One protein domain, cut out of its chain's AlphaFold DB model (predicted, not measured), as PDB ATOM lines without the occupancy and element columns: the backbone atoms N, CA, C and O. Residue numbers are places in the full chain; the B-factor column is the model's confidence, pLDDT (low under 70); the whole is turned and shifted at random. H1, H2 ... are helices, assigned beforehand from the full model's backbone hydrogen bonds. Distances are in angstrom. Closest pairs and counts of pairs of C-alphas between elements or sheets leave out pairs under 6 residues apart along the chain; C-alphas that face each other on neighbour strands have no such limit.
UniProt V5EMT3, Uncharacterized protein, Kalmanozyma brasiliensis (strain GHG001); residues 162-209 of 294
ATOM      1  N   VAL A 162      -7.575 -10.080  40.550       85.44
ATOM      2  CA  VAL A 162      -8.514 -10.806  41.416       85.44
ATOM      3  C   VAL A 162      -7.753 -11.818  42.283       85.44
ATOM      4  O   VAL A 162      -6.829 -12.486  41.812       85.44
ATOM      5  N   LYS A 163      -8.097 -11.884  43.568       87.50
ATOM      6  CA  LYS A 163      -7.604 -12.848  44.561       87.50
ATOM      7  C   LYS A 163      -8.720 -13.804  44.980       87.50
ATOM      8  O   LYS A 163      -9.898 -13.519  44.798       87.50
ATOM      9  N   LEU A 164      -8.336 -14.899  45.641       88.31
ATOM     10  CA  LEU A 164      -9.278 -15.840  46.259       88.31
ATOM     11  C   LEU A 164     -10.237 -15.157  47.247       88.31
ATOM     12  O   LEU A 164     -11.414 -15.493  47.269       88.31
ATOM     13  N   GLU A 165      -9.770 -14.157  48.003       86.94
ATOM     14  CA  GLU A 165     -10.631 -13.382  48.912       86.94
ATOM     15  C   GLU A 165     -11.754 -12.637  48.185       86.94
ATOM     16  O   GLU A 165     -12.847 -12.484  48.725       86.94
ATOM     17  N   ASP A 166     -11.519 -12.216  46.942       87.62
ATOM     18  CA  ASP A 166     -12.542 -11.518  46.175       87.62
ATOM     19  C   ASP A 166     -13.628 -12.494  45.688       87.62
ATOM     20  O   ASP A 166     -14.812 -12.156  45.690       87.62
ATOM     21  N   PHE A 167     -13.254 -13.739  45.359       89.06
ATOM     22  CA  PHE A 167     -14.209 -14.818  45.075       89.06
ATOM     23  C   PHE A 167     -14.972 -15.251  46.327       89.06
ATOM     24  O   PHE A 167     -16.195 -15.389  46.270       89.06
ATOM     25  N   ARG A 168     -14.291 -15.384  47.476       88.56
ATOM     26  CA  ARG A 168     -14.958 -15.604  48.770       88.56
ATOM     27  C   ARG A 168     -15.979 -14.512  49.033       88.56
ATOM     28  O   ARG A 168     -17.111 -14.806  49.401       88.56
ATOM     29  N   HIS A 169     -15.614 -13.255  48.786       85.62
ATOM     30  CA  HIS A 169     -16.534 -12.144  48.952       85.62
ATOM     31  C   HIS A 169     -17.719 -12.187  47.989       85.62
ATOM     32  O   HIS A 169     -18.850 -11.984  48.437       85.62
ATOM     33  N   ALA A 170     -17.479 -12.457  46.708       87.56
ATOM     34  CA  ALA A 170     -18.524 -12.507  45.692       87.56
ATOM     35  C   ALA A 170     -19.561 -13.608  45.965       87.56
ATOM     36  O   ALA A 170     -20.746 -13.382  45.712       87.56
ATOM     37  N   LEU A 171     -19.117 -14.740  46.524       88.00
ATOM     38  CA  LEU A 171     -19.935 -15.910  46.863       88.00
ATOM     39  C   LEU A 171     -20.636 -15.815  48.233       88.00
ATOM     40  O   LEU A 171     -21.336 -16.747  48.618       88.00
ATOM     41  N   ARG A 172     -20.479 -14.712  48.985       84.56
ATOM     42  CA  ARG A 172     -21.135 -14.541  50.300       84.56
ATOM     43  C   ARG A 172     -22.661 -14.407  50.232       84.56
ATOM     44  O   ARG A 172     -23.307 -14.550  51.260       84.56
ATOM     45  N   LYS A 173     -23.239 -14.084  49.071       77.25
ATOM     46  CA  LYS A 173     -24.693 -13.883  48.930       77.25
ATOM     47  C   LYS A 173     -25.436 -15.195  49.204       77.25
ATOM     48  O   LYS A 173     -24.978 -16.248  48.771       77.25
ATOM     49  N   ASP A 174     -26.593 -15.129  49.861       57.12
ATOM     50  CA  ASP A 174     -27.287 -16.292  50.452       57.12
ATOM     51  C   ASP A 174     -27.576 -17.446  49.471       57.12
ATOM     52  O   ASP A 174     -27.548 -18.615  49.849       57.12
ATOM     53  N   VAL A 175     -27.771 -17.145  48.182       69.88
ATOM     54  CA  VAL A 175     -27.979 -18.151  47.117       69.88
ATOM     55  C   VAL A 175     -26.705 -18.965  46.819       69.88
ATOM     56  O   VAL A 175     -26.767 -20.094  46.336       69.88
ATOM     57  N   GLU A 176     -25.530 -18.419  47.127       76.81
ATOM     58  CA  GLU A 176     -24.215 -18.969  46.785       76.81
ATOM     59  C   GLU A 176     -23.401 -19.416  48.005       76.81
ATOM     60  O   GLU A 176     -22.319 -19.976  47.835       76.81
ATOM     61  N   ALA A 177     -23.938 -19.288  49.221       77.00
ATOM     62  CA  ALA A 177     -23.263 -19.711  50.452       77.00
ATOM     63  C   ALA A 177     -22.865 -21.203  50.432       77.00
ATOM     64  O   ALA A 177     -21.791 -21.579  50.902       77.00
ATOM     65  N   LYS A 178     -23.680 -22.064  49.803       87.31
ATOM     66  CA  LYS A 178     -23.326 -23.480  49.574       87.31
ATOM     67  C   LYS A 178     -22.131 -23.635  48.624       87.31
ATOM     68  O   LYS A 178     -21.295 -24.510  48.835       87.31
ATOM     69  N   LYS A 179     -22.022 -22.774  47.602       87.19
ATOM     70  CA  LYS A 179     -20.881 -22.741  46.670       87.19
ATOM     71  C   LYS A 179     -19.615 -22.263  47.388       87.19
ATOM     72  O   LYS A 179     -18.555 -22.839  47.167       87.19
ATOM     73  N   LEU A 180     -19.737 -21.278  48.286       89.25
ATOM     74  CA  LEU A 180     -18.645 -20.812  49.146       89.25
ATOM     75  C   LEU A 180     -18.122 -21.934  50.051       89.25
ATOM     76  O   LEU A 180     -16.934 -22.244  50.001       89.25
ATOM     77  N   GLY A 181     -19.007 -22.599  50.800       90.12
ATOM     78  CA  GLY A 181     -18.611 -23.709  51.672       90.12
ATOM     79  C   GLY A 181     -17.962 -24.859  50.896       90.12
ATOM     80  O   GLY A 181     -16.937 -25.399  51.313       90.12
ATOM     81  N   ARG A 182     -18.493 -25.193  49.710       91.00
ATOM     82  CA  ARG A 182     -17.881 -26.212  48.846       91.00
ATOM     83  C   ARG A 182     -16.505 -25.787  48.331       91.00
ATOM     84  O   ARG A 182     -15.598 -26.615  48.315       91.00
ATOM     85  N   MET A 183     -16.328 -24.525  47.942       90.88
ATOM     86  CA  MET A 183     -15.028 -23.989  47.522       90.88
ATOM     87  C   MET A 183     -13.994 -24.095  48.650       90.88
ATOM     88  O   MET A 183     -12.877 -24.548  48.414       90.88
ATOM     89  N   GLU A 184     -14.356 -23.723  49.879       92.25
ATOM     90  CA  GLU A 184     -13.460 -23.819  51.039       92.25
ATOM     91  C   GLU A 184     -13.073 -25.266  51.351       92.25
ATOM     92  O   GLU A 184     -11.899 -25.550  51.594       92.25
ATOM     93  N   GLN A 185     -14.030 -26.192  51.260       93.38
ATOM     94  CA  GLN A 185     -13.769 -27.619  51.420       93.38
ATOM     95  C   GLN A 185     -12.803 -28.153  50.351       93.38
ATOM     96  O   GLN A 185     -11.898 -28.921  50.674       93.38
ATOM     97  N   LEU A 186     -12.971 -27.748  49.086       93.25
ATOM     98  CA  LEU A 186     -12.086 -28.163  47.994       93.25
ATOM     99  C   LEU A 186     -10.668 -27.607  48.170       93.25
ATOM    100  O   LEU A 186      -9.705 -28.346  47.994       93.25
ATOM    101  N   LEU A 187     -10.532 -26.345  48.593       91.88
ATOM    102  CA  LEU A 187      -9.228 -25.751  48.912       91.88
ATOM    103  C   LEU A 187      -8.547 -26.459  50.092       91.88
ATOM    104  O   LEU A 187      -7.329 -26.628  50.099       91.88
ATOM    105  N   TYR A 188      -9.323 -26.885  51.089       94.69
ATOM    106  CA  TYR A 188      -8.800 -27.683  52.193       94.69
ATOM    107  C   TYR A 188      -8.307 -29.053  51.714       94.69
ATOM    108  O   TYR A 188      -7.191 -29.448  52.053       94.69
ATOM    109  N   ALA A 189      -9.100 -29.757  50.902       93.69
ATOM    110  CA  ALA A 189      -8.716 -31.053  50.348       93.69
ATOM    111  C   ALA A 189      -7.435 -30.957  49.502       93.69
ATOM    112  O   ALA A 189      -6.531 -31.767  49.684       93.69
ATOM    113  N   ASP A 190      -7.311 -29.933  48.653       92.62
ATOM    114  CA  ASP A 190      -6.108 -29.685  47.848       92.62
ATOM    115  C   ASP A 190      -4.863 -29.442  48.718       92.62
ATOM    116  O   ASP A 190      -3.793 -30.007  48.473       92.62
ATOM    117  N   LYS A 191      -5.015 -28.683  49.812       94.25
ATOM    118  CA  LYS A 191      -3.943 -28.490  50.796       94.25
ATOM    119  C   LYS A 191      -3.532 -29.811  51.453       94.25
ATOM    120  O   LYS A 191      -2.338 -30.071  51.578       94.25
ATOM    121  N   VAL A 192      -4.494 -30.642  51.861       92.56
ATOM    122  CA  VAL A 192      -4.220 -31.956  52.469       92.56
ATOM    123  C   VAL A 192      -3.495 -32.873  51.483       92.56
ATOM    124  O   VAL A 192      -2.500 -33.489  51.853       92.56
ATOM    125  N   VAL A 193      -3.937 -32.920  50.224       91.38
ATOM    126  CA  VAL A 193      -3.273 -33.697  49.165       91.38
ATOM    127  C   VAL A 193      -1.853 -33.184  48.922       91.38
ATOM    128  O   VAL A 193      -0.926 -33.983  48.798       91.38
ATOM    129  N   THR A 194      -1.661 -31.866  48.889       92.44
ATOM    130  CA  THR A 194      -0.345 -31.248  48.679       92.44
ATOM    131  C   THR A 194       0.621 -31.572  49.818       92.44
ATOM    132  O   THR A 194       1.753 -31.979  49.557       92.44
ATOM    133  N   GLU A 195       0.185 -31.461  51.074       90.75
ATOM    134  CA  GLU A 195       1.010 -31.845  52.226       90.75
ATOM    135  C   GLU A 195       1.287 -33.356  52.254       90.75
ATOM    136  O   GLU A 195       2.426 -33.753  52.485       90.75
ATOM    137  N   ALA A 196       0.307 -34.210  51.940       86.69
ATOM    138  CA  ALA A 196       0.510 -35.661  51.870       86.69
ATOM    139  C   ALA A 196       1.541 -36.051  50.796       86.69
ATOM    140  O   ALA A 196       2.426 -36.872  51.049       86.69
ATOM    141  N   ARG A 197       1.485 -35.403  49.622       86.88
ATOM    142  CA  ARG A 197       2.503 -35.536  48.565       86.88
ATOM    143  C   ARG A 197       3.879 -35.072  49.032       86.88
ATOM    144  O   ARG A 197       4.874 -35.705  48.702       86.88
ATOM    145  N   ARG A 198       3.938 -33.995  49.818       87.69
ATOM    146  CA  ARG A 198       5.186 -33.439  50.359       87.69
ATOM    147  C   ARG A 198       5.829 -34.338  51.415       87.69
ATOM    148  O   ARG A 198       7.051 -34.405  51.487       87.69
ATOM    149  N   VAL A 199       5.013 -34.990  52.241       81.62
ATOM    150  CA  VAL A 199       5.456 -35.897  53.312       81.62
ATOM    151  C   VAL A 199       5.787 -37.298  52.771       81.62
ATOM    152  O   VAL A 199       6.450 -38.066  53.456       81.62
ATOM    153  N   GLY A 200       5.399 -37.617  51.531       69.19
ATOM    154  CA  GLY A 200       5.674 -38.911  50.895       69.19
ATOM    155  C   GLY A 200       4.668 -40.012  51.250       69.19
ATOM    156  O   GLY A 200       4.833 -41.143  50.820       69.19
ATOM    157  N   GLY A 201       3.586 -39.691  51.966       62.22
ATOM    158  CA  GLY A 201       2.560 -40.656  52.394       62.22
ATOM    159  C   GLY A 201       1.547 -41.047  51.312       62.22
ATOM    160  O   GLY A 201       0.477 -41.553  51.632       62.22
ATOM    161  N   VAL A 202       1.826 -40.764  50.036       62.41
ATOM    162  CA  VAL A 202       0.930 -41.128  48.922       62.41
ATOM    163  C   VAL A 202       0.908 -42.642  48.728       62.41
ATOM    164  O   VAL A 202      -0.147 -43.189  48.426       62.41
ATOM    165  N   GLU A 203       2.043 -43.303  48.959       60.97
ATOM    166  CA  GLU A 203       2.191 -44.758  48.889       60.97
ATOM    167  C   GLU A 203       1.407 -45.435  50.028       60.97
ATOM    168  O   GLU A 203       0.463 -46.168  49.755       60.97
ATOM    169  N   GLU A 204       1.630 -45.038  51.288       60.75
ATOM    170  CA  GLU A 204       0.907 -45.577  52.459       60.75
ATOM    171  C   GLU A 204      -0.616 -45.297  52.417       60.75
ATOM    172  O   GLU A 204      -1.437 -46.130  52.813       60.75
ATOM    173  N   ALA A 205      -1.040 -44.128  51.916       60.97
ATOM    174  CA  ALA A 205      -2.461 -43.793  51.788       60.97
ATOM    175  C   ALA A 205      -3.149 -44.533  50.626       60.97
ATOM    176  O   ALA A 205      -4.320 -44.898  50.757       60.97
ATOM    177  N   ALA A 206      -2.449 -44.771  49.512       62.00
ATOM    178  CA  ALA A 206      -2.953 -45.568  48.390       62.00
ATOM    179  C   ALA A 206      -3.020 -47.065  48.736       62.00
ATOM    180  O   ALA A 206      -3.993 -47.731  48.369       62.00
ATOM    181  N   GLU A 207      -2.049 -47.565  49.502       64.00
ATOM    182  CA  GLU A 207      -2.054 -48.910  50.090       64.00
ATOM    183  C   GLU A 207      -3.244 -49.092  51.040       64.00
ATOM    184  O   GLU A 207      -3.992 -50.063  50.923       64.00
ATOM    185  N   ARG A 208      -3.510 -48.113  51.918       60.16
ATOM    186  CA  ARG A 208      -4.679 -48.146  52.816       60.16
ATOM    187  C   ARG A 208      -6.013 -48.028  52.073       60.16
ATOM    188  O   ARG A 208      -7.019 -48.557  52.537       60.16
ATOM    189  N   ALA A 209      -6.026 -47.325  50.941       64.75
ATOM    190  CA  ALA A 209      -7.192 -47.193  50.071       64.75
ATOM    191  C   ALA A 209      -7.378 -48.387  49.112       64.75
ATOM    192  O   ALA A 209      -8.335 -48.389  48.340       64.75
TER     193      ALA A 209
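This is residues 162 to 209 of the 294 residues of an uncharacterized protein of Kalmanozyma brasiliensis (strain GHG001) (UniProt V5EMT3). One long helix, H2, spans most of the domain's length, with a short helix at each end; H1 folds back alongside its first end, while H3 turns off at its last end like the foot of an L, on the other side of H2 from H1. The 48 printed residues hold three named helices, H1, H2 and H3 in that order, and no named strand; the class is all helix. The whole is extended, with a radius of gyration of the C-alphas of 14.9 A, and flat, spanning 41 by 22 by 8 A.

H2, the longest helix, has residues 177 to 199 and runs 33.1 A from C-alpha 177 at (-23.263, -19.711, 50.452) to C-alpha 199 at (5.456, -35.897, 53.312). H1, residues 164 to 170, begins at C-alpha 164 at (-9.278, -15.840, 46.259) and is 9.8 A long. H3, residues 202 to 208, is also 9.8 A long and ends at C-alpha 208 at (-4.679, -48.146, 52.816).

H1 and H2 are close but not clearly touching; their closest C-alphas, of Arg 168 and Leu 180, are 6.4 A apart. They run opposite ways at a shallow tilt of 12 degrees. H2 and H3 are close but not clearly touching, the closest C-alphas being those of Ala 196 and Val 202, 6.2 A apart. Their lines are about perpendicular, at 76 degrees. H1 and H3 are apart. Residues 185 to 192, which belong to H2, stand free. In H1, H2 and H3 every O i to N i+4 pair is within hydrogen-bond range.

The two C-alphas farthest apart, of Lys 173 and Glu 207, are 41.7 A from each other. The printed part has no cut. The link from H1 to H2 is short, with 6 residues, and that from H2 to H3 is tight, with 2. The mean pLDDT of the printed part is 82.0; residues 174 to 175 and 200 to 209 are under 70, and H3 has a mean of 62.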